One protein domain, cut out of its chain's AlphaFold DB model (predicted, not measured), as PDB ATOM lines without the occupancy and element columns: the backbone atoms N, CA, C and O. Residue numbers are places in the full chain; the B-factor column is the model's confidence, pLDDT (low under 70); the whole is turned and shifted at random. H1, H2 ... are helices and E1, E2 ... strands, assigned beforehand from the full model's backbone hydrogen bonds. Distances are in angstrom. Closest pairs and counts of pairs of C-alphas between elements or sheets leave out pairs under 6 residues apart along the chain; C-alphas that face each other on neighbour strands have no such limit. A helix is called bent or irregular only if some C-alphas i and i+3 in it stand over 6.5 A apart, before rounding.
ATOM      1  N   TRP A  52     203.524 179.551 152.462       98.06
ATOM      2  CA  TRP A  52     203.044 178.808 151.310       98.06
ATOM      3  C   TRP A  52     201.788 178.051 151.704       98.06
ATOM      4  O   TRP A  52     201.760 177.401 152.743       98.06
ATOM      5  N   VAL A  53     200.740 178.121 150.890       97.94
ATOM      6  CA  VAL A  53     199.437 177.549 151.247       97.94
ATOM      7  C   VAL A  53     198.924 176.566 150.205       97.94
ATOM      8  O   VAL A  53     198.955 176.823 149.001       97.94
ATOM      9  N   THR A  54     198.421 175.435 150.685       98.12
ATOM     10  CA  THR A  54     197.741 174.409 149.888       98.12
ATOM     11  C   THR A  54     196.560 173.843 150.681       98.12
ATOM     12  O   THR A  54     196.374 174.142 151.859       98.12
ATOM     13  N   ARG A  55     195.742 173.009 150.042       97.69
ATOM     14  CA  ARG A  55     194.711 172.219 150.726       97.69
ATOM     15  C   ARG A  55     195.330 171.186 151.666       97.69
ATOM     16  O   ARG A  55     196.366 170.610 151.311       97.69
ATOM     17  N   ASN A  56     194.647 170.908 152.774       96.56
ATOM     18  CA  ASN A  56     194.961 169.826 153.706       96.56
ATOM     19  C   ASN A  56     194.824 168.427 153.066       96.56
ATOM     20  O   ASN A  56     194.400 168.284 151.906       96.56
ATOM     21  N   TYR A  57     195.233 167.392 153.800       95.25
ATOM     22  CA  TYR A  57     195.406 166.022 153.306       95.25
ATOM     23  C   TYR A  57     196.371 165.989 152.122       95.25
ATOM     24  O   TYR A  57     195.997 165.617 151.000       95.25
ATOM     25  N   VAL A  58     197.587 166.498 152.328       96.25
ATOM     26  CA  VAL A  58     198.614 166.527 151.287       96.25
ATOM     27  C   VAL A  58     199.047 165.115 150.921       96.25
ATOM     28  O   VAL A  58     199.106 164.211 151.746       96.25
ATOM     29  N   HIS A  59     199.353 164.932 149.643       94.31
ATOM     30  CA  HIS A  59     199.814 163.658 149.120       94.31
ATOM     31  C   HIS A  59     200.802 163.882 147.980       94.31
ATOM     32  O   HIS A  59     200.704 164.902 147.292       94.31
ATOM     33  N   LEU A  60     201.730 162.938 147.793       95.25
ATOM     34  CA  LEU A  60     202.736 162.860 146.729       95.25
ATOM     35  C   LEU A  60     203.222 164.227 146.193       95.25
ATOM     36  O   LEU A  60     204.141 164.807 146.760       95.25
ATOM     37  N   ASP A  61     202.601 164.775 145.138       96.75
ATOM     38  CA  ASP A  61     202.978 166.064 144.521       96.75
ATOM     39  C   ASP A  61     202.940 167.236 145.522       96.75
ATOM     40  O   ASP A  61     203.878 168.030 145.595       96.75
ATOM     41  N   ARG A  62     201.901 167.307 146.367       97.00
ATOM     42  CA  ARG A  62     201.751 168.350 147.400       97.00
ATOM     43  C   ARG A  62     202.691 168.175 148.595       97.00
ATOM     44  O   ARG A  62     202.822 169.112 149.370       97.00
ATOM     45  N   VAL A  63     203.353 167.025 148.723       97.62
ATOM     46  CA  VAL A  63     204.399 166.758 149.731       97.62
ATOM     47  C   VAL A  63     205.786 167.044 149.145       97.62
ATOM     48  O   VAL A  63     206.633 167.666 149.785       97.62
ATOM     49  N   ALA A  64     205.994 166.672 147.881       98.31
ATOM     50  CA  ALA A  64     207.222 166.943 147.147       98.31
ATOM     51  C   ALA A  64     207.472 168.447 146.940       98.31
ATOM     52  O   ALA A  64     208.621 168.891 146.960       98.31
ATOM     53  N   CYS A  65     206.409 169.236 146.742       98.50
ATOM     54  CA  CYS A  65     206.502 170.688 146.577       98.50
ATOM     55  C   CYS A  65     207.132 171.381 147.805       98.50
ATOM     56  O   CYS A  65     208.123 172.085 147.613       98.50
ATOM     57  N   PRO A  66     206.659 171.160 149.049       98.25
ATOM     58  CA  PRO A  66     207.320 171.650 150.255       98.25
ATOM     59  C   PRO A  66     208.805 171.301 150.361       98.25
ATOM     60  O   PRO A  66     209.613 172.174 150.672       98.25
ATOM     61  N   TRP A  67     209.190 170.058 150.044       98.56
ATOM     62  CA  TRP A  67     210.603 169.669 150.017       98.56
ATOM     63  C   TRP A  67     211.403 170.492 148.995       98.56
ATOM     64  O   TRP A  67     212.454 171.040 149.329       98.56
ATOM     65  N   LEU A  68     210.893 170.634 147.766       98.75
ATOM     66  CA  LEU A  68     211.545 171.417 146.713       98.75
ATOM     67  C   LEU A  68     211.698 172.884 147.124       98.75
ATOM     68  O   LEU A  68     212.765 173.470 146.935       98.75
ATOM     69  N   ILE A  69     210.644 173.456 147.708       98.38
ATOM     70  CA  ILE A  69     210.628 174.836 148.187       98.38
ATOM     71  C   ILE A  69     211.701 175.018 149.262       98.38
ATOM     72  O   ILE A  69     212.615 175.816 149.049       98.38
ATOM     73  N   LYS A  70     211.681 174.209 150.331       97.62
ATOM     74  CA  LYS A  70     212.660 174.288 151.430       97.62
ATOM     75  C   LYS A  70     214.109 174.087 150.975       97.62
ATOM     76  O   LYS A  70     215.030 174.619 151.586       97.62
ATOM     77  N   ARG A  71     214.360 173.274 149.945       97.56
ATOM     78  CA  ARG A  71     215.733 172.928 149.530       97.56
ATOM     79  C   ARG A  71     216.309 173.844 148.451       97.56
ATOM     80  O   ARG A  71     217.527 174.001 148.406       97.56
ATOM     81  N   PHE A  72     215.476 174.423 147.585       97.69
ATOM     82  CA  PHE A  72     215.953 175.104 146.372       97.69
ATOM     83  C   PHE A  72     215.383 176.508 146.153       97.69
ATOM     84  O   PHE A  72     215.908 177.225 145.301       97.69
ATOM     85  N   ILE A  73     214.328 176.903 146.873       97.00
ATOM     86  CA  ILE A  73     213.623 178.171 146.638       97.00
ATOM     87  C   ILE A  73     213.705 179.069 147.872       97.00
ATOM     88  O   ILE A  73     214.203 180.188 147.776       97.00
ATOM     89  N   ASP A  74     213.232 178.574 149.011       96.12
ATOM     90  CA  ASP A  74     213.132 179.319 150.261       96.12
ATOM     91  C   ASP A  74     213.325 178.380 151.468       96.12
ATOM     92  O   ASP A  74     212.404 177.641 151.825       96.12
ATOM     93  N   PRO A  75     214.523 178.373 152.084       95.56
ATOM     94  CA  PRO A  75     214.834 177.528 153.237       95.56
ATOM     95  C   PRO A  75     213.973 177.778 154.473       95.56
ATOM     96  O   PRO A  75     213.749 176.845 155.242       95.56
ATOM     97  N   GLU A  76     213.467 179.002 154.635       95.31
ATOM     98  CA  GLU A  76     212.678 179.416 155.800       95.31
ATOM     99  C   GLU A  76     211.167 179.356 155.519       95.31
ATOM    100  O   GLU A  76     210.369 179.885 156.288       95.31
ATOM    101  N   ALA A  77     210.756 178.718 154.416       96.38
ATOM    102  CA  ALA A  77     209.355 178.612 154.031       96.38
ATOM    103  C   ALA A  77     208.500 177.916 155.102       96.38
ATOM    104  O   ALA A  77     208.794 176.797 155.545       96.38
ATOM    105  N   GLU A  78     207.377 178.550 155.429       96.00
ATOM    106  CA  GLU A  78     206.333 178.000 156.293       96.00
ATOM    107  C   GLU A  78     205.163 177.499 155.451       96.00
ATOM    108  O   GLU A  78     204.792 178.123 154.457       96.00
ATOM    109  N   PHE A  79     204.555 176.384 155.853       96.69
ATOM    110  CA  PHE A  79     203.436 175.789 155.128       96.69
ATOM    111  C   PHE A  79     202.150 175.924 155.931       96.69
ATOM    112  O   PHE A  79     202.123 175.692 157.133       96.69
ATOM    113  N   VAL A  80     201.084 176.321 155.245       96.88
ATOM    114  CA  VAL A  80     199.744 176.476 155.805       96.88
ATOM    115  C   VAL A  80     198.794 175.573 155.029       96.88
ATOM    116  O   VAL A  80     198.846 175.504 153.797       96.88
ATOM    117  N   PHE A  81     197.897 174.904 155.749       97.31
ATOM    118  CA  PHE A  81     196.915 173.990 155.173       97.31
ATOM    119  C   PHE A  81     195.508 174.517 155.407       97.31
ATOM    120  O   PHE A  81     195.098 174.735 156.545       97.31
ATOM    121  N   VAL A  82     194.761 174.707 154.322       97.12
ATOM    122  CA  VAL A  82     193.343 175.085 154.377       97.12
ATOM    123  C   VAL A  82     192.456 173.880 154.063       97.12
ATOM    124  O   VAL A  82     192.853 173.031 153.260       97.12
ATOM    125  N   PRO A  83     191.257 173.762 154.653       97.00
ATOM    126  CA  PRO A  83     190.333 172.697 154.289       97.00
ATOM    127  C   PRO A  83     189.920 172.753 152.813       97.00
ATOM    128  O   PRO A  83     189.837 173.821 152.202       97.00
ATOM    129  N   TRP A  84     189.600 171.592 152.244       94.75
ATOM    130  CA  TRP A  84     188.969 171.513 150.925       94.75
ATOM    131  C   TRP A  84     187.654 172.305 150.893       94.75
ATOM    132  O   TRP A  84     186.806 172.138 151.768       94.75
ATOM    133  N   GLY A  85     187.479 173.144 149.870       95.00
ATOM    134  CA  GLY A  85     186.307 174.010 149.699       95.00
ATOM    135  C   GLY A  85     186.337 175.306 150.513       95.00
ATOM    136  O   GLY A  85     185.343 176.024 150.509       95.00
ATOM    137  N   ARG A  86     187.442 175.587 151.215       96.06
ATOM    138  CA  ARG A  86     187.675 176.811 152.002       96.06
ATOM    139  C   ARG A  86     188.983 177.489 151.601       96.06
ATOM    140  O   ARG A  86     189.749 177.975 152.429       96.06
ATOM    141  N   GLU A  87     189.313 177.441 150.313       95.00
ATOM    142  CA  GLU A  87     190.577 177.980 149.803       95.00
ATOM    143  C   GLU A  87     190.633 179.512 149.835       95.00
ATOM    144  O   GLU A  87     191.718 180.086 149.733       95.00
ATOM    145  N   ASP A  88     189.482 180.161 149.975       93.50
ATOM    146  CA  ASP A  88     189.308 181.592 150.208       93.50
ATOM    147  C   ASP A  88     189.683 182.020 151.637       93.50
ATOM    148  O   ASP A  88     190.088 183.164 151.827       93.50
ATOM    149  N   GLU A  89     189.661 181.103 152.613       94.25
ATOM    150  CA  GLU A  89     190.097 181.348 154.000       94.25
ATOM    151  C   GLU A  89     191.635 181.408 154.154       94.25
ATOM    152  O   GLU A  89     192.158 181.597 155.255       94.25
ATOM    153  N   ARG A  90     192.398 181.231 153.066       94.56
ATOM    154  CA  ARG A  90     193.868 181.244 153.108       94.56
ATOM    155  C   ARG A  90     194.429 182.619 153.518       94.56
ATOM    156  O   ARG A  90     193.861 183.644 153.136       94.56
ATOM    157  N   PRO A  91     195.594 182.679 154.193       94.56
ATOM    158  CA  PRO A  91     196.244 183.952 154.500       94.56
ATOM    159  C   PRO A  91     196.524 184.762 153.228       94.56
ATOM    160  O   PRO A  91     197.027 184.224 152.240       94.56
ATOM    161  N   ALA A  92     196.207 186.058 153.252       91.88
ATOM    162  CA  ALA A  92     196.353 186.937 152.088       91.88
ATOM    163  C   ALA A  92     197.818 187.117 151.645       91.88
ATOM    164  O   ALA A  92     198.080 187.396 150.477       91.88
ATOM    165  N   ASP A  93     198.758 186.949 152.575       92.81
ATOM    166  CA  ASP A  93     200.206 187.024 152.384       92.81
ATOM    167  C   ASP A  93     200.845 185.684 151.973       92.81
ATOM    168  O   ASP A  93     202.030 185.654 151.642       92.81
ATOM    169  N   ALA A  94     200.087 184.580 151.963       96.31
ATOM    170  CA  ALA A  94     200.612 183.266 151.610       96.31
ATOM    171  C   ALA A  94     200.601 183.012 150.093       96.31
ATOM    172  O   ALA A  94     199.624 183.287 149.395       96.31
ATOM    173  N   ILE A  95     201.674 182.405 149.583       97.62
ATOM    174  CA  ILE A  95     201.811 181.988 148.185       97.62
ATOM    175  C   ILE A  95     201.053 180.670 147.976       97.62
ATOM    176  O   ILE A  95     201.448 179.639 148.529       97.62
ATOM    177  N   PRO A  96     199.980 180.644 147.169       97.88
ATOM    178  CA  PRO A  96     199.214 179.427 146.972       97.88
ATOM    179  C   PRO A  96     199.855 178.495 145.940       97.88
ATOM    180  O   PRO A  96     200.321 178.935 144.886       97.88
ATOM    181  N   PHE A  97     199.788 177.191 146.199       98.19
ATOM    182  CA  PHE A  97     200.168 176.144 145.249       98.19
ATOM    183  C   PHE A  97     199.191 174.964 145.306       98.19
ATOM    184  O   PHE A  97     198.496 174.763 146.298       98.19
ATOM    185  N   ALA A  98     199.102 174.206 144.211       97.12
ATOM    186  CA  ALA A  98     198.189 173.078 144.019       97.12
ATOM    187  C   ALA A  98     196.691 173.392 144.261       97.12
ATOM    188  O   ALA A  98     195.884 172.482 144.457       97.12
ATOM    189  N   ILE A  99     196.301 174.672 144.204       96.56
ATOM    190  CA  ILE A  99     194.914 175.145 144.334       96.56
ATOM    191  C   ILE A  99     194.372 175.520 142.942       96.56
ATOM    192  O   ILE A  99     195.081 176.171 142.172       96.56
ATOM    193  N   PRO A 100     193.142 175.127 142.561       94.94
ATOM    194  CA  PRO A 100     192.562 175.515 141.275       94.94
ATOM    195  C   PRO A 100     192.563 177.034 141.055       94.94
ATOM    196  O   PRO A 100     192.281 177.805 141.967       94.94
ATOM    197  N   GLY A 101     192.874 177.465 139.831       93.50
ATOM    198  CA  GLY A 101     192.846 178.880 139.442       93.50
ATOM    199  C   GLY A 101     194.058 179.718 139.869       93.50
ATOM    200  O   GLY A 101     194.137 180.881 139.482       93.50
ATOM    201  N   VAL A 102     195.020 179.162 140.616       95.06
ATOM    202  CA  VAL A 102     196.272 179.865 140.955       95.06
ATOM    203  C   VAL A 102     197.373 179.560 139.937       95.06
ATOM    204  O   VAL A 102     197.318 178.558 139.227       95.06
ATOM    205  N   GLU A 103     198.396 180.414 139.872       93.81
ATOM    206  CA  GLU A 103     199.515 180.270 138.927       93.81
ATOM    207  C   GLU A 103     200.231 178.914 139.067       93.81
ATOM    208  O   GLU A 103     200.430 178.197 138.087       93.81
ATOM    209  N   LEU A 104     200.560 178.530 140.304       96.81
ATOM    210  CA  LEU A 104     201.096 177.215 140.659       96.81
ATOM    211  C   LEU A 104     199.956 176.223 140.936       96.81
ATOM    212  O   LEU A 104     199.921 175.585 141.982       96.81
ATOM    213  N   GLY A 105     198.977 176.151 140.032       96.06
ATOM    214  CA  GLY A 105     197.791 175.304 140.182       96.06
ATOM    215  C   GLY A 105     198.086 173.796 140.177       96.06
ATOM    216  O   GLY A 105     199.219 173.393 139.895       96.06
ATOM    217  N   PRO A 106     197.067 172.957 140.447       95.31
ATOM    218  CA  PRO A 106     197.198 171.500 140.513       95.31
ATOM    219  C   PRO A 106     197.657 170.904 139.178       95.31
ATOM    220  O   PRO A 106     197.719 171.603 138.167       95.31
ATOM    221  N   HIS A 107     197.964 169.606 139.171       92.81
ATOM    222  CA  HIS A 107     198.327 168.882 137.954       92.81
ATOM    223  C   HIS A 107     197.334 169.139 136.802       92.81
ATOM    224  O   HIS A 107     196.119 169.035 136.979       92.81
ATOM    225  N   ASP A 108     197.870 169.475 135.629       93.38
ATOM    226  CA  ASP A 108     197.129 169.691 134.385       93.38
ATOM    227  C   ASP A 108     198.001 169.336 133.163       93.38
ATOM    228  O   ASP A 108     199.081 168.756 133.290       93.38
ATOM    229  N   ALA A 109     197.567 169.726 131.960       90.94
ATOM    230  CA  ALA A 109     198.302 169.482 130.717       90.94
ATOM    231  C   ALA A 109     199.719 170.097 130.666       90.94
ATOM    232  O   ALA A 109     200.516 169.715 129.810       90.94
ATOM    233  N   ARG A 110     200.047 171.055 131.542       89.31
ATOM    234  CA  ARG A 110     201.388 171.652 131.665       89.31
ATOM    235  C   ARG A 110     202.280 170.893 132.654       89.31
ATOM    236  O   ARG A 110     203.455 171.231 132.774       89.31
ATOM    237  N   GLY A 111     201.747 169.881 133.340       94.88
ATOM    238  CA  GLY A 111     202.468 169.014 134.266       94.88
ATOM    239  C   GLY A 111     201.988 169.120 135.713       94.88
ATOM    240  O   GLY A 111     201.012 169.801 136.032       94.88
ATOM    241  N   THR A 112     202.692 168.417 136.600       97.94
ATOM    242  CA  THR A 112     202.464 168.451 138.053       97.94
ATOM    243  C   THR A 112     202.812 169.812 138.656       97.94
ATOM    244  O   THR A 112     203.524 170.619 138.049       97.94
ATOM    245  N   THR A 113     202.353 170.067 139.881       98.19
ATOM    246  CA  THR A 113     202.696 171.294 140.617       98.19
ATOM    247  C   THR A 113     204.208 171.392 140.820       98.19
ATOM    248  O   THR A 113     204.796 172.457 140.621       98.19
ATOM    249  N   PHE A 114     204.861 170.261 141.099       98.50
ATOM    250  CA  PHE A 114     206.315 170.173 141.183       98.50
ATOM    251  C   PHE A 114     207.007 170.626 139.889       98.50
ATOM    252  O   PHE A 114     207.927 171.439 139.929       98.50
ATOM    253  N   GLN A 115     206.539 170.163 138.722       98.06
ATOM    254  CA  GLN A 115     207.107 170.572 137.432       98.06
ATOM    255  C   GLN A 115     206.923 172.077 137.183       98.06
ATOM    256  O   GLN A 115     207.841 172.737 136.689       98.06
ATOM    257  N   LYS A 116     205.767 172.632 137.567       98.25
ATOM    258  CA  LYS A 116     205.485 174.072 137.468       98.25
ATOM    259  C   LYS A 116     206.421 174.898 138.356       98.25
ATOM    260  O   LYS A 116     206.893 175.942 137.910       98.25
ATOM    261  N   LEU A 117     206.743 174.421 139.562       98.44
ATOM    262  CA  LEU A 117     207.741 175.052 140.436       98.44
ATOM    263  C   LEU A 117     209.129 175.075 139.783       98.44
ATOM    264  O   LEU A 117     209.753 176.135 139.751       98.44
ATOM    265  N   LEU A 118     209.588 173.958 139.201       98.31
ATOM    266  CA  LEU A 118     210.873 173.930 138.486       98.31
ATOM    267  C   LEU A 118     210.923 174.991 137.381       98.31
ATOM    268  O   LEU A 118     211.893 175.743 137.284       98.31
ATOM    269  N   THR A 119     209.855 175.096 136.582       97.50
ATOM    270  CA  THR A 119     209.759 176.073 135.492       97.50
ATOM    271  C   THR A 119     209.721 177.511 136.008       97.50
ATOM    272  O   THR A 119     210.474 178.351 135.512       97.50
ATOM    273  N   LYS A 120     208.884 177.811 137.009       97.25
ATOM    274  CA  LYS A 120     208.740 179.165 137.569       97.25
ATOM    275  C   LYS A 120     210.057 179.686 138.144       97.25
ATOM    276  O   LYS A 120     210.430 180.829 137.885       97.25
ATOM    277  N   TYR A 121     210.771 178.837 138.880       97.56
ATOM    278  CA  TYR A 121     212.009 179.204 139.572       97.56
ATOM    279  C   TYR A 121     213.285 178.896 138.774       97.56
ATOM    280  O   TYR A 121     214.381 179.147 139.270       97.56
ATOM    281  N   LYS A 122     213.157 178.430 137.520       97.69
ATOM    282  CA  LYS A 122     214.272 178.149 136.593       97.69
ATOM    283  C   LYS A 122     215.311 177.199 137.202       97.69
ATOM    284  O   LYS A 122     216.512 177.477 137.209       97.69
ATOM    285  N   LEU A 123     214.821 176.105 137.780       97.31
ATOM    286  CA  LEU A 123     215.645 175.087 138.426       97.31
ATOM    287  C   LEU A 123     216.104 174.045 137.393       97.31
ATOM    288  O   LEU A 123     215.418 173.054 137.152       97.31
ATOM    289  N   ASP A 124     217.289 174.270 136.820       94.25
ATOM    290  CA  ASP A 124     217.870 173.460 135.735       94.25
ATOM    291  C   ASP A 124     218.823 172.358 136.257       94.25
ATOM    292  O   ASP A 124     219.999 172.288 135.885       94.25
ATOM    293  N   ASP A 125     218.346 171.507 137.170       95.69
ATOM    294  CA  ASP A 125     219.106 170.354 137.680       95.69
ATOM    295  C   ASP A 125     218.586 169.043 137.054       95.69
ATOM    296  O   ASP A 125     217.430 168.677 137.292       95.69
ATOM    297  N   PRO A 126     219.424 168.267 136.333       95.75
ATOM    298  CA  PRO A 126     219.019 166.984 135.756       95.75
ATOM    299  C   PRO A 126     218.433 165.983 136.764       95.75
ATOM    300  O   PRO A 126     217.613 165.139 136.409       95.75
ATOM    301  N   ALA A 127     218.841 166.047 138.032       97.31
ATOM    302  CA  ALA A 127     218.269 165.219 139.086       97.31
ATOM    303  C   ALA A 127     216.850 165.675 139.461       97.31
ATOM    304  O   ALA A 127     215.987 164.827 139.688       97.31
ATOM    305  N   LEU A 128     216.584 166.987 139.476       98.44
ATOM    306  CA  LEU A 128     215.238 167.530 139.700       98.44
ATOM    307  C   LEU A 128     214.304 167.226 138.524       98.44
ATOM    308  O   LEU A 128     213.140 166.904 138.742       98.44
ATOM    309  N   GLU A 129     214.810 167.218 137.290       97.75
ATOM    310  CA  GLU A 129     214.034 166.757 136.130       97.75
ATOM    311  C   GLU A 129     213.626 165.282 136.262       97.75
ATOM    312  O   GLU A 129     212.509 164.898 135.911       97.75
ATOM    313  N   ARG A 130     214.510 164.429 136.798       98.19
ATOM    314  CA  ARG A 130     214.166 163.030 137.094       98.19
ATOM    315  C   ARG A 130     213.175 162.920 138.249       98.19
ATOM    316  O   ARG A 130     212.247 162.123 138.144       98.19
ATOM    317  N   MET A 131     213.314 163.735 139.298       98.62
ATOM    318  CA  MET A 131     212.315 163.827 140.376       98.62
ATOM    319  C   MET A 131     210.934 164.183 139.819       98.62
ATOM    320  O   MET A 131     209.952 163.534 140.168       98.62
ATOM    321  N   ALA A 132     210.856 165.149 138.899       98.44
ATOM    322  CA  ALA A 132     209.593 165.542 138.281       98.44
ATOM    323  C   ALA A 132     208.931 164.380 137.521       98.44
ATOM    324  O   ALA A 132     207.726 164.184 137.647       98.44
ATOM    325  N   LYS A 133     209.714 163.556 136.808       98.25
ATOM    326  CA  LYS A 133     209.215 162.335 136.143       98.25
ATOM    327  C   LYS A 133     208.723 161.282 137.136       98.25
ATOM    328  O   LYS A 133     207.696 160.660 136.888       98.25
ATOM    329  N   VAL A 134     209.432 161.091 138.250       98.69
ATOM    330  CA  VAL A 134     209.012 160.178 139.328       98.69
ATOM    331  C   VAL A 134     207.669 160.618 139.914       98.69
ATOM    332  O   VAL A 134     206.747 159.811 140.023       98.69
ATOM    333  N   ILE A 135     207.538 161.905 140.244       98.44
ATOM    334  CA  ILE A 135     206.309 162.476 140.808       98.44
ATOM    335  C   ILE A 135     205.165 162.383 139.797       98.44
ATOM    336  O   ILE A 135     204.072 161.965 140.167       98.44
ATOM    337  N   ALA A 136     205.415 162.698 138.522       98.00
ATOM    338  CA  ALA A 136     204.424 162.552 137.457       98.00
ATOM    339  C   ALA A 136     203.940 161.101 137.321       98.00
ATOM    340  O   ALA A 136     202.738 160.869 137.327       98.00
ATOM    341  N   GLY A 137     204.848 160.119 137.316       97.75
ATOM    342  CA  GLY A 137     204.472 158.704 137.263       97.75
ATOM    343  C   GLY A 137     203.605 158.265 138.449       97.75
ATOM    344  O   GLY A 137     202.648 157.514 138.273       97.75
ATOM    345  N   GLY A 138     203.888 158.758 139.660       97.62
ATOM    346  CA  GLY A 138     203.035 158.494 140.821       97.62
ATOM    347  C   GLY A 138     201.664 159.183 140.729       97.62
ATOM    348  O   GLY A 138     200.647 158.555 141.026       97.62
ATOM    349  N   VAL A 139     201.611 160.436 140.259       96.94
ATOM    350  CA  VAL A 139     200.352 161.169 140.031       96.94
ATOM    351  C   VAL A 139     199.490 160.457 138.986       96.94
ATOM    352  O   VAL A 139     198.317 160.192 139.246       96.94
ATOM    353  N   ASP A 140     200.072 160.059 137.856       96.50
ATOM    354  CA  ASP A 140     199.375 159.328 136.794       96.50
ATOM    355  C   ASP A 140     198.892 157.950 137.271       96.50
ATOM    356  O   ASP A 140     197.843 157.461 136.840       96.50
ATOM    357  N   CYS A 141     199.624 157.305 138.186       96.88
ATOM    358  CA  CYS A 141     199.211 156.029 138.771       96.88
ATOM    359  C   CYS A 141     197.902 156.167 139.563       96.88
ATOM    360  O   CYS A 141     197.038 155.290 139.453       96.88
ATOM    361  N   VAL A 142     197.749 157.263 140.317       94.31
ATOM    362  CA  VAL A 142     196.544 157.567 141.110       94.31
ATOM    363  C   VAL A 142     195.407 158.075 140.227       94.31
ATOM    364  O   VAL A 142     194.288 157.585 140.334       94.31
ATOM    365  N   LEU A 143     195.678 159.050 139.355       94.00
ATOM    366  CA  LEU A 143     194.631 159.748 138.600       94.00
ATOM    367  C   LEU A 143     194.181 158.997 137.345       94.00
ATOM    368  O   LEU A 143     193.034 159.137 136.919       94.00
ATOM    369  N   HIS A 144     195.074 158.221 136.733       95.25
ATOM    370  CA  HIS A 144     194.869 157.653 135.399       95.25
ATOM    371  C   HIS A 144     195.131 156.145 135.335       95.25
ATOM    372  O   HIS A 144     195.098 155.555 134.256       95.25
ATOM    373  N   GLY A 145     195.382 155.501 136.479       95.31
ATOM    374  CA  GLY A 145     195.632 154.062 136.539       95.31
ATOM    375  C   GLY A 145     196.916 153.638 135.823       95.31
ATOM    376  O   GLY A 145     197.040 152.471 135.452       95.31
ATOM    377  N   TYR A 146     197.871 154.554 135.625       96.31
ATOM    378  CA  TYR A 146     199.156 154.246 134.997       96.31
ATOM    379  C   TYR A 146     199.877 153.109 135.732       96.31
ATOM    380  O   TYR A 146     199.897 153.044 136.965       96.31
ATOM    381  N   ARG A 147     200.465 152.188 134.965       96.75
ATOM    382  CA  ARG A 147     201.273 151.075 135.472       96.75
ATOM    383  C   ARG A 147     202.578 151.020 134.674       96.75
ATOM    384  O   ARG A 147     202.522 150.708 133.485       96.75
ATOM    385  N   PRO A 148     203.729 151.322 135.298       97.06
ATOM    386  CA  PRO A 148     205.001 151.389 134.594       97.06
ATOM    387  C   PRO A 148     205.455 149.996 134.146       97.06
ATOM    388  O   PRO A 148     205.445 149.036 134.921       97.06
ATOM    389  N   GLY A 149     205.893 149.886 132.896       96.75
ATOM    390  CA  GLY A 149     206.508 148.684 132.353       96.75
ATOM    391  C   GLY A 149     207.945 148.464 132.857       96.75
ATOM    392  O   GLY A 149     208.534 149.333 133.503       96.75
ATOM    393  N   PRO A 150     208.576 147.320 132.523       91.38
ATOM    394  CA  PRO A 150     209.897 146.927 133.036       91.38
ATOM    395  C   PRO A 150     211.069 147.881 132.734       91.38
ATOM    396  O   PRO A 150     212.116 147.749 133.356       91.38
ATOM    397  N   GLY A 151     210.919 148.815 131.789       93.31
ATOM    398  CA  GLY A 151     211.946 149.803 131.429       93.31
ATOM    399  C   GLY A 151     211.664 151.231 131.902       93.31
ATOM    400  O   GLY A 151     212.473 152.121 131.655       93.31
ATOM    401  N   GLU A 152     210.526 151.470 132.553       95.56
ATOM    402  CA  GLU A 152     210.093 152.802 132.985       95.56
ATOM    403  C   GLU A 152     210.538 153.064 134.427       95.56
ATOM    404  O   GLU A 152     209.726 153.122 135.349       95.56
ATOM    405  N   ASN A 153     211.854 153.185 134.627       95.62
ATOM    406  CA  ASN A 153     212.468 153.273 135.956       95.62
ATOM    407  C   ASN A 153     211.865 154.389 136.824       95.62
ATOM    408  O   ASN A 153     211.505 154.140 137.970       95.62
ATOM    409  N   GLU A 154     211.726 155.610 136.299       97.25
ATOM    410  CA  GLU A 154     211.136 156.730 137.042       97.25
ATOM    411  C   GLU A 154     209.678 156.454 137.428       97.25
ATOM    412  O   GLU A 154     209.286 156.737 138.558       97.25
ATOM    413  N   GLY A 155     208.895 155.843 136.534       97.69
ATOM    414  CA  GLY A 155     207.520 155.444 136.825       97.69
ATOM    415  C   GLY A 155     207.449 154.383 137.925       97.69
ATOM    416  O   GLY A 155     206.649 154.507 138.849       97.69
ATOM    417  N   GLN A 156     208.325 153.373 137.884       98.12
ATOM    418  CA  GLN A 156     208.415 152.338 138.927       98.12
ATOM    419  C   GLN A 156     208.780 152.930 140.290       98.12
ATOM    420  O   GLN A 156     208.156 152.597 141.298       98.12
ATOM    421  N   ILE A 157     209.761 153.837 140.322       98.12
ATOM    422  CA  ILE A 157     210.121 154.575 141.537       98.12
ATOM    423  C   ILE A 157     208.925 155.405 142.016       98.12
ATOM    424  O   ILE A 157     208.655 155.422 143.211       98.12
ATOM    425  N   GLY A 158     208.184 156.039 141.102       98.19
ATOM    426  CA  GLY A 158     206.985 156.822 141.412       98.19
ATOM    427  C   GLY A 158     205.901 156.000 142.100       98.19
ATOM    428  O   GLY A 158     205.360 156.435 143.111       98.19
ATOM    429  N   VAL A 159     205.642 154.781 141.620       97.94
ATOM    430  CA  VAL A 159     204.699 153.847 142.263       97.94
ATOM    431  C   VAL A 159     205.194 153.398 143.643       97.94
ATOM    432  O   VAL A 159     204.405 153.296 144.578       97.94
ATOM    433  N   GLY A 160     206.499 153.168 143.809       97.88
ATOM    434  CA  GLY A 160     207.075 152.865 145.124       97.88
ATOM    435  C   GLY A 160     206.964 154.039 146.104       97.88
ATOM    436  O   GLY A 160     206.585 153.851 147.258       97.88
ATOM    437  N   LEU A 161     207.246 155.257 145.638       98.06
ATOM    438  CA  LEU A 161     207.114 156.486 146.422       98.06
ATOM    439  C   LEU A 161     205.654 156.757 146.803       98.06
ATOM    440  O   LEU A 161     205.392 157.201 147.919       98.06
ATOM    441  N   LEU A 162     204.715 156.456 145.905       97.31
ATOM    442  CA  LEU A 162     203.282 156.515 146.165       97.31
ATOM    443  C   LEU A 162     202.892 155.590 147.325       97.31
ATOM    444  O   LEU A 162     202.290 156.059 148.278       97.31
ATOM    445  N   ALA A 163     203.330 154.328 147.312       97.69
ATOM    446  CA  ALA A 163     203.036 153.390 148.401       97.69
ATOM    447  C   ALA A 163     203.589 153.856 149.763       97.69
ATOM    448  O   ALA A 163     202.950 153.670 150.797       97.69
ATOM    449  N   ILE A 164     204.773 154.481 149.778       97.62
ATOM    450  CA  ILE A 164     205.330 155.084 150.999       97.62
ATOM    451  C   ILE A 164     204.508 156.308 151.424       97.62
ATOM    452  O   ILE A 164     204.265 156.490 152.613       97.62
ATOM    453  N   SER A 165     204.070 157.129 150.466       96.25
ATOM    454  CA  SER A 165     203.246 158.314 150.729       96.25
ATOM    455  C   SER A 165     201.889 157.935 151.325       96.25
ATOM    456  O   SER A 165     201.496 158.528 152.327       96.25
ATOM    457  N   ASP A 166     201.237 156.895 150.793       96.69
ATOM    458  CA  ASP A 166     200.013 156.323 151.363       96.69
ATOM    459  C   ASP A 166     200.260 155.863 152.810       96.69
ATOM    460  O   ASP A 166     199.481 156.167 153.708       96.69
ATOM    461  N   GLY A 167     201.384 155.185 153.069       97.50
ATOM    462  CA  GLY A 167     201.773 154.762 154.417       97.50
ATOM    463  C   GLY A 167     201.993 155.927 155.387       97.50
ATOM    464  O   GLY A 167     201.537 155.860 156.526       97.50
ATOM    465  N   LEU A 168     202.641 157.008 154.943       96.81
ATOM    466  CA  LEU A 168     202.839 158.217 155.752       96.81
ATOM    467  C   LEU A 168     201.505 158.876 156.123       96.81
ATOM    468  O   LEU A 168     201.332 159.278 157.269       96.81
ATOM    469  N   MET A 169     200.543 158.917 155.195       95.50
ATOM    470  CA  MET A 169     199.190 159.417 155.474       95.50
ATOM    471  C   MET A 169     198.432 158.582 156.516       95.50
ATOM    472  O   MET A 169     197.502 159.093 157.134       95.50
ATOM    473  N   LEU A 170     198.792 157.308 156.701       96.88
ATOM    474  CA  LEU A 170     198.157 156.430 157.689       96.88
ATOM    475  C   LEU A 170     198.760 156.559 159.092       96.88
ATOM    476  O   LEU A 170     198.076 156.233 160.059       96.88
ATOM    477  N   ILE A 171     200.029 156.963 159.206       97.44
ATOM    478  CA  ILE A 171     200.753 156.973 160.491       97.44
ATOM    479  C   ILE A 171     200.954 158.371 161.078       97.44
ATOM    480  O   ILE A 171     201.197 158.478 162.276       97.44
ATOM    481  N   GLU A 172     200.869 159.426 160.266       97.56
ATOM    482  CA  GLU A 172     200.999 160.807 160.733       97.56
ATOM    483  C   GLU A 172     199.627 161.466 160.907       97.56
ATOM    484  O   GLU A 172     198.727 161.318 160.083       97.56
ATOM    485  N   GLU A 173     199.476 162.233 161.986       93.75
ATOM    486  CA  GLU A 173     198.189 162.815 162.396       93.75
ATOM    487  C   GLU A 173     197.915 164.200 161.782       93.75
ATOM    488  O   GLU A 173     196.799 164.714 161.877       93.75
ATOM    489  N   SER A 174     198.918 164.828 161.157       96.94
ATOM    490  CA  SER A 174     198.783 166.141 160.516       96.94
ATOM    491  C   SER A 174     199.676 166.302 159.282       96.94
ATOM    492  O   SER A 174     200.715 165.652 159.154       96.94
ATOM    493  N   ASP A 175     199.291 167.220 158.390       97.50
ATOM    494  CA  ASP A 175     200.040 167.526 157.163       97.50
ATOM    495  C   ASP A 175     201.443 168.090 157.451       97.50
ATOM    496  O   ASP A 175     202.399 167.755 156.749       97.50
ATOM    497  N   ASP A 176     201.598 168.888 158.515       96.50
ATOM    498  CA  ASP A 176     202.901 169.396 158.964       96.50
ATOM    499  C   ASP A 176     203.858 168.259 159.328       96.50
ATOM    500  O   ASP A 176     205.012 168.222 158.891       96.50
ATOM    501  N   ARG A 177     203.364 167.302 160.124       96.81
ATOM    502  CA  ARG A 177     204.134 166.138 160.570       96.81
ATOM    503  C   ARG A 177     204.474 165.221 159.403       96.81
ATOM    504  O   ARG A 177     205.618 164.784 159.296       96.81
ATOM    505  N   LEU A 178     203.522 165.014 158.495       97.38
ATOM    506  CA  LEU A 178     203.717 164.257 157.263       97.38
ATOM    507  C   LEU A 178     204.823 164.867 156.397       97.38
ATOM    508  O   LEU A 178     205.724 164.149 155.956       97.38
ATOM    509  N   ILE A 179     204.796 166.184 156.173       96.50
ATOM    510  CA  ILE A 179     205.840 166.864 155.399       96.50
ATOM    511  C   ILE A 179     207.195 166.696 156.072       96.50
ATOM    512  O   ILE A 179     208.134 166.284 155.392       96.50
ATOM    513  N   GLU A 180     207.299 166.943 157.378       96.12
ATOM    514  CA  GLU A 180     208.562 166.813 158.107       96.12
ATOM    515  C   GLU A 180     209.125 165.384 158.027       96.12
ATOM    516  O   GLU A 180     210.283 165.192 157.647       96.12
ATOM    517  N   ALA A 181     208.283 164.371 158.264       96.31
ATOM    518  CA  ALA A 181     208.654 162.961 158.148       96.31
ATOM    519  C   ALA A 181     209.110 162.584 156.726       96.31
ATOM    520  O   ALA A 181     209.969 161.717 156.543       96.31
ATOM    521  N   SER A 182     208.573 163.255 155.704       96.31
ATOM    522  CA  SER A 182     208.905 162.988 154.307       96.31
ATOM    523  C   SER A 182     210.216 163.632 153.835       96.31
ATOM    524  O   SER A 182     210.799 163.153 152.861       96.31
ATOM    525  N   LEU A 183     210.731 164.682 154.493       96.38
ATOM    526  CA  LEU A 183     211.861 165.464 153.961       96.38
ATOM    527  C   LEU A 183     213.096 164.600 153.675       96.38
ATOM    528  O   LEU A 183     213.689 164.698 152.598       96.38
ATOM    529  N   VAL A 184     213.447 163.705 154.602       97.12
ATOM    530  CA  VAL A 184     214.603 162.806 154.451       97.12
ATOM    531  C   VAL A 184     214.420 161.803 153.307       97.12
ATOM    532  O   VAL A 184     215.393 161.428 152.650       97.12
ATOM    533  N   LEU A 185     213.180 161.388 153.034       97.38
ATOM    534  CA  LEU A 185     212.859 160.482 151.933       97.38
ATOM    535  C   LEU A 185     213.138 161.158 150.588       97.38
ATOM    536  O   LEU A 185     213.810 160.578 149.731       97.38
ATOM    537  N   TYR A 186     212.672 162.397 150.422       98.38
ATOM    538  CA  TYR A 186     212.925 163.176 149.212       98.38
ATOM    539  C   TYR A 186     214.409 163.560 149.077       98.38
ATOM    540  O   TYR A 186     214.948 163.471 147.973       98.38
ATOM    541  N   ASP A 187     215.107 163.871 150.177       98.38
ATOM    542  CA  ASP A 187     216.563 164.091 150.176       98.38
ATOM    543  C   ASP A 187     217.321 162.838 149.694       98.38
ATOM    544  O   ASP A 187     218.206 162.923 148.833       98.38
ATOM    545  N   ALA A 188     216.959 161.659 150.209       98.06
ATOM    546  CA  ALA A 188     217.577 160.390 149.833       98.06
ATOM    547  C   ALA A 188     217.316 160.036 148.361       98.06
ATOM    548  O   ALA A 188     218.236 159.619 147.646       98.06
ATOM    549  N   LEU A 189     216.081 160.231 147.891       98.38
ATOM    550  CA  LEU A 189     215.716 159.977 146.503       98.38
ATOM    551  C   LEU A 189     216.430 160.943 145.550       98.38
ATOM    552  O   LEU A 189     217.015 160.503 144.557       98.38
ATOM    553  N   TYR A 190     216.461 162.237 145.870       98.44
ATOM    554  CA  TYR A 190     217.195 163.229 145.089       98.44
ATOM    555  C   TYR A 190     218.690 162.891 145.020       98.44
ATOM    556  O   TYR A 190     219.267 162.884 143.931       98.44
ATOM    557  N   ALA A 191     219.319 162.523 146.143       97.62
ATOM    558  CA  ALA A 191     220.720 162.098 146.164       97.62
ATOM    559  C   ALA A 191     220.971 160.868 145.274       97.62
ATOM    560  O   ALA A 191     221.972 160.820 144.552       97.62
ATOM    561  N   HIS A 192     220.053 159.896 145.283       96.69
ATOM    562  CA  HIS A 192     220.113 158.727 144.410       96.69
ATOM    563  C   HIS A 192     220.031 159.113 142.926       96.69
ATOM    564  O   HIS A 192     220.915 158.748 142.147       96.69
ATOM    565  N   LEU A 193     219.012 159.885 142.537       97.06
ATOM    566  CA  LEU A 193     218.807 160.306 141.148       97.06
ATOM    567  C   LEU A 193     219.950 161.188 140.645       97.06
ATOM    568  O   LEU A 193     220.384 161.039 139.501       97.06
ATOM    569  N   LYS A 194     220.503 162.039 141.513       96.62
ATOM    570  CA  LYS A 194     221.698 162.834 141.225       96.62
ATOM    571  C   LYS A 194     222.904 161.949 140.961       96.62
ATOM    572  O   LYS A 194     223.587 162.146 139.961       96.62
ATOM    573  N   ALA A 195     223.150 160.947 141.800       95.19
ATOM    574  CA  ALA A 195     224.251 160.012 141.593       95.19
ATOM    575  C   ALA A 195     224.103 159.216 140.280       95.19
ATOM    576  O   ALA A 195     225.086 159.028 139.565       95.19
ATOM    577  N   CYS A 196     222.881 158.809 139.923       93.12
ATOM    578  CA  CYS A 196     222.596 158.141 138.650       93.12
ATOM    579  C   CYS A 196     222.824 159.070 137.447       93.12
ATOM    580  O   CYS A 196     223.543 158.697 136.523       93.12
ATOM    581  N   ALA A 197     222.300 160.299 137.482       93.38
ATOM    582  CA  ALA A 197     222.517 161.286 136.421       93.38
ATOM    583  C   ALA A 197     224.009 161.625 136.243       93.38
ATOM    584  O   ALA A 197     224.491 161.812 135.127       93.38
ATOM    585  N   LEU A 198     224.764 161.670 137.344       93.75
ATOM    586  CA  LEU A 198     226.210 161.875 137.321       93.75
ATOM    587  C   LEU A 198     226.956 160.733 136.646       93.75
ATOM    588  O   LEU A 198     227.853 160.988 135.847       93.75
ATOM    589  N   LEU A 199     226.592 159.499 136.985       93.44
ATOM    590  CA  LEU A 199     227.196 158.295 136.431       93.44
ATOM    591  C   LEU A 199     226.942 158.201 134.923       93.44
ATOM    592  O   LEU A 199     227.856 157.931 134.150       93.44
ATOM    593  N   GLU A 200     225.705 158.470 134.506       92.12
ATOM    594  CA  GLU A 200     225.312 158.517 133.094       92.12
ATOM    595  C   GLU A 200     226.101 159.592 132.334       92.12
ATOM    596  O   GLU A 200     226.608 159.332 131.244       92.12
ATOM    597  N   ALA A 201     226.256 160.781 132.926       91.94
ATOM    598  CA  ALA A 201     226.995 161.882 132.315       91.94
ATOM    599  C   ALA A 201     228.511 161.637 132.245       91.94
ATOM    600  O   ALA A 201     229.149 162.101 131.300       91.94
ATOM    601  N   SER A 202     229.103 160.943 133.225       92.06
ATOM    602  CA  SER A 202     230.541 160.643 133.217       92.06
ATOM    603  C   SER A 202     230.902 159.446 132.339       92.06
ATOM    604  O   SER A 202     232.052 159.323 131.919       92.06
ATOM    605  N   GLY A 203     229.942 158.559 132.054       92.12
ATOM    606  CA  GLY A 203     230.182 157.310 131.328       92.12
ATOM    607  C   GLY A 203     231.020 156.297 132.117       92.12
ATOM    608  O   GLY A 203     231.434 155.274 131.563       92.12
ATOM    609  N   GLU A 204     231.284 156.565 133.399       91.62
ATOM    610  CA  GLU A 204     231.963 155.632 134.292       91.62
ATOM    611  C   GLU A 204     231.097 154.381 134.511       91.62
ATOM    612  O   GLU A 204     229.872 154.392 134.383       91.62
ATOM    613  N   LYS A 205     231.739 153.265 134.858       90.50
ATOM    614  CA  LYS A 205     231.038 152.030 135.219       90.50
ATOM    615  C   LYS A 205     231.055 151.862 136.727       90.50
ATOM    616  O   LYS A 205     232.062 152.143 137.372       90.50
ATOM    617  N   LEU A 206     229.952 151.357 137.273       89.12
ATOM    618  CA  LEU A 206     229.925 150.958 138.673       89.12
ATOM    619  C   LEU A 206     230.976 149.870 138.931       89.12
ATOM    620  O   LEU A 206     231.145 148.983 138.086       89.12
ATOM    621  N   PRO A 207     231.640 149.898 140.098       87.44
ATOM    622  CA  PRO A 207     232.502 148.801 140.502       87.44
ATOM    623  C   PRO A 207     231.692 147.497 140.619       87.44
ATOM    624  O   PRO A 207     230.477 147.539 140.866       87.44
ATOM    625  N   PRO A 208     232.345 146.332 140.457       84.75
ATOM    626  CA  PRO A 208     231.699 145.044 140.676       84.75
ATOM    627  C   PRO A 208     231.142 144.948 142.103       84.75
ATOM    628  O   PRO A 208     231.582 145.648 143.020       84.75
ATOM    629  N   ARG A 209     230.144 144.078 142.302       78.94
ATOM    630  CA  ARG A 209     229.606 143.820 143.644       78.94
ATOM    631  C   ARG A 209     230.719 143.230 144.514       78.94
ATOM    632  O   ARG A 209     231.304 142.222 144.139       78.94
ATOM    633  N   GLY A 210     231.001 143.871 145.646       72.44
ATOM    634  CA  GLY A 210     231.934 143.348 146.642       72.44
ATOM    635  C   GLY A 210     231.323 142.194 147.434       72.44
ATOM    636  O   GLY A 210     230.100 142.089 147.533       72.44
ATOM    637  N   GLU A 211     232.177 141.348 148.009       68.69
ATOM    638  CA  GLU A 211     231.756 140.170 148.776       68.69
ATOM    639  C   GLU A 211     231.223 140.527 150.177       68.69
ATOM    640  O   GLU A 211     230.281 139.885 150.639       68.69
ATOM    641  N   ARG A 212     231.782 141.551 150.854       65.56
ATOM    642  CA  ARG A 212     231.336 142.083 152.169       65.56
ATOM    643  C   ARG A 212     231.713 143.567 152.344       65.56
ATOM    644  O   ARG A 212     232.672 144.023 151.731       65.56
ATOM    645  N   GLY A 213     230.995 144.293 153.214       61.72
ATOM    646  CA  GLY A 213     231.229 145.716 153.543       61.72
ATOM    647  C   GLY A 213     230.202 146.680 152.921       61.72
ATOM    648  O   GLY A 213     229.316 146.219 152.193       61.72
ATOM    649  N   PRO A 214     230.262 148.006 153.198       60.47
ATOM    650  CA  PRO A 214     229.453 148.977 152.461       60.47
ATOM    651  C   PRO A 214     229.689 148.740 150.971       60.47
ATOM    652  O   PRO A 214     230.831 148.689 150.525       60.47
ATOM    653  N   ALA A 215     228.613 148.498 150.217       73.44
ATOM    654  CA  ALA A 215     228.746 148.028 148.842       73.44
ATOM    655  C   ALA A 215     229.701 148.965 148.073       73.44
ATOM    656  O   ALA A 215     229.449 150.170 148.101       73.44
ATOM    657  N   PRO A 216     230.739 148.468 147.364       81.69
ATOM    658  CA  PRO A 216     231.667 149.301 146.582       81.69
ATOM    659  C   PRO A 216     230.959 150.345 145.703       81.69
ATOM    660  O   PRO A 216     231.441 151.455 145.491       81.69
ATOM    661  N   LYS A 217     229.737 150.018 145.261       86.50
ATOM    662  CA  LYS A 217     228.785 150.937 144.628       86.50
ATOM    663  C   LYS A 217     228.526 152.210 145.449       86.50
ATOM    664  O   LYS A 217     228.592 153.302 144.902       86.50
ATOM    665  N   THR A 218     228.181 152.094 146.726       88.88
ATOM    666  CA  THR A 218     227.845 153.223 147.603       88.88
ATOM    667  C   THR A 218     229.036 154.153 147.802       88.88
ATOM    668  O   THR A 218     228.873 155.368 147.714       88.88
ATOM    669  N   GLU A 219     230.233 153.610 148.031       89.75
ATOM    670  CA  GLU A 219     231.459 154.407 148.170       89.75
ATOM    671  C   GLU A 219     231.781 155.160 146.882       89.75
ATOM    672  O   GLU A 219     231.999 156.374 146.908       89.75
ATOM    673  N   PHE A 220     231.703 154.464 145.747       91.12
ATOM    674  CA  PHE A 220     231.886 155.057 144.430       91.12
ATOM    675  C   PHE A 220     230.887 156.196 144.169       91.12
ATOM    676  O   PHE A 220     231.288 157.298 143.799       91.12
ATOM    677  N   LEU A 221     229.590 155.974 144.414       92.44
ATOM    678  CA  LEU A 221     228.556 156.992 144.195       92.44
ATOM    679  C   LEU A 221     228.712 158.190 145.145       92.44
ATOM    680  O   LEU A 221     228.522 159.332 144.727       92.44
ATOM    681  N   ARG A 222     229.122 157.964 146.401       92.94
ATOM    682  CA  ARG A 222     229.455 159.047 147.343       92.94
ATOM    683  C   ARG A 222     230.650 159.864 146.858       92.94
ATOM    684  O   ARG A 222     230.606 161.091 146.925       92.94
ATOM    685  N   ALA A 223     231.703 159.211 146.369       91.31
ATOM    686  CA  ALA A 223     232.859 159.896 145.799       91.31
ATOM    687  C   ALA A 223     232.461 160.716 144.563       91.31
ATOM    688  O   ALA A 223     232.841 161.880 144.452       91.31
ATOM    689  N   LEU A 224     231.632 160.150 143.681       91.62
ATOM    690  CA  LEU A 224     231.122 160.825 142.489       91.62
ATOM    691  C   LEU A 224     230.328 162.097 142.835       91.62
ATOM    692  O   LEU A 224     230.572 163.148 142.240       91.62
ATOM    693  N   LEU A 225     229.440 162.026 143.833       93.00
ATOM    694  CA  LEU A 225     228.701 163.187 144.345       93.00
ATOM    695  C   LEU A 225     229.645 164.270 144.894       93.00
ATOM    696  O   LEU A 225     229.482 165.446 144.567       93.00
ATOM    697  N   LYS A 226     230.660 163.878 145.679       92.00
ATOM    698  CA  LYS A 226     231.648 164.809 146.250       92.00
ATOM    699  C   LYS A 226     232.469 165.517 145.171       92.00
ATOM    700  O   LYS A 226     232.565 166.737 145.210       92.00
ATOM    701  N   ARG A 227     232.996 164.785 144.179       87.94
ATOM    702  CA  ARG A 227     233.845 165.351 143.110       87.94
ATOM    703  C   ARG A 227     233.181 166.523 142.386       87.94
ATOM    704  O   ARG A 227     233.850 167.501 142.072       87.94
ATOM    705  N   ARG A 228     231.870 166.444 142.133       77.75
ATOM    706  CA  ARG A 228     231.155 167.513 141.418       77.75
ATOM    707  C   ARG A 228     230.732 168.669 142.324       77.75
ATOM    708  O   ARG A 228     230.644 169.790 141.837       77.75
ATOM    709  N   ALA A 229     230.544 168.425 143.622       74.50
ATOM    710  CA  ALA A 229     230.364 169.500 144.597       74.50
ATOM    711  C   ALA A 229     231.632 170.366 144.739       74.50
ATOM    712  O   ALA A 229     231.524 171.564 144.960       74.50
ATOM    713  N   SER A 230     232.823 169.778 144.568       63.72
ATOM    714  CA  SER A 230     234.117 170.478 144.662       63.72
ATOM    715  C   SER A 230     234.555 171.203 143.382       63.72
ATOM    716  O   SER A 230     235.471 172.016 143.431       63.72
ATOM    717  N   GLY A 231     233.964 170.865 142.233       53.03
ATOM    718  CA  GLY A 231     234.346 171.385 140.913       53.03
ATOM    719  C   GLY A 231     233.433 172.487 140.368       53.03
ATOM    720  O   GLY A 231     233.425 172.693 139.155       53.03
TER     721      GLY A 231
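AT A GLANCE: This is residues 52 to 231 of the 232 residues of an uncharacterized protein of Betaproteobacteria bacterium (UniProt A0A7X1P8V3). A small two-stranded sheet, E1 and E2, lies at one end of an elongated helical body, and the long kinked helix H5 runs from beside E2 to the other end, where H6 crosses it. Between the two ends H1, H3 and H4 pack on H5, H2 packs on H1 and H3, and a long loop, residues 83 to 112, leads from the sheet to H2. The printed part has 180 residues with six named helices and two named strands, in the order E1 H1 E2 H2 H3 H4 H5 H6; the sheet, order E1 E2, is parallel, and the class is mostly helix. The whole is compact, with a radius of gyration of the C-alphas of 17.7 A, and its C-alphas span 57 by 36 by 32 A.

IN THESE COORDINATES: E1 is residues 52 to 55, 10.6 A from first to last C-alpha, and begins at C-alpha 52 (203.044, 178.808, 151.310). E2 is residues 78 to 82, 13.5 A. H1, residues 61 to 73, 16.3 A, is neither bent nor irregular, but only just: C-alphas 70 and 73 are 6.2 A apart. H2 is residues 113 to 121, 12.3 A; H3 is residues 126 to 144, 25.9 A; H4 is residues 153 to 171, 27.4 A. H5, residues 175 to 202, measures 39.4 A and begins at C-alpha 175 (200.040, 167.526, 157.163). H5 is irregular, with C-alphas 181 and 184 at 7.0 A, and it has a kink of 35 degrees near residue 182. H6 is residues 216 to 230, 21.4 A, and ends at C-alpha 230 (234.117, 170.478, 144.662).

HOW THE PARTS SIT: E1 and E2 are parallel neighbours at 27 degrees, with N 52 and O 78 at 2.8 A and N 82 and O 54 at 3.0 A, within hydrogen-bond range. E1, H1 and E2 form a strand-helix-strand unit, two parallel neighbour strands with a helix between them along the chain, and its crossover is right-handed. The closest C-alphas of E2 and H5, those of Phe 81 and Asp 175, are 7.5 A apart. H3 and H5 are the hubs, touching four other helices each. H5 touches H1 at a steep tilt of 68 degrees, only just short of about perpendicular; the closest C-alphas, Val 63 and Ile 179, are 5.8 A apart. H5 touches H3 with residues 189 to 197 alone, at a steep tilt of 55 degrees, closest at the C-alphas of Ala 127 and Lys 194, 4.7 A. H4 and H5 form a helical hairpin at a shallow tilt of 17 degrees, opposite ways; the C-alphas of Leu 168 and Leu 178 come closest, 6.3 A. H3 and H4 touch at a steep tilt of 67 degrees, closest at the C-alphas of Gly 138 and Gly 158, 4.3 A. H2 and H3 form a second helical hairpin, closest at the C-alphas of Gln 115 and Ala 132, 5.7 A. H2 also touches H1 at a shallow tilt of 22 degrees, the same way, with the C-alphas of Cys 65 and Phe 114 closest at 5.4 A. H6 touches H5 about perpendicular, at 90 degrees, closest at the C-alphas of Ala 195 and Leu 221, 5.9 A; H6 and H3 are apart. Every O i to N i+4 pair is within hydrogen-bond range in H2, H3 and H4, against 7 of 9 in H1, 22 of 24 in H5 and 10 of 11 in H6.

THE WHOLE: The C-alphas of Asp 88 and Glu 211 are the two farthest apart, 59.3 A. The printed part has no cut. The links E2 to H2, 30 residues, and H5 to H6, 13 residues, are long; in the first, residues 95 to 96 pair with residues 52 to 53 of E1, parallel. The mean pLDDT of the printed part is 94.0, and residues 211 to 214 and 230 to 231 are under 70.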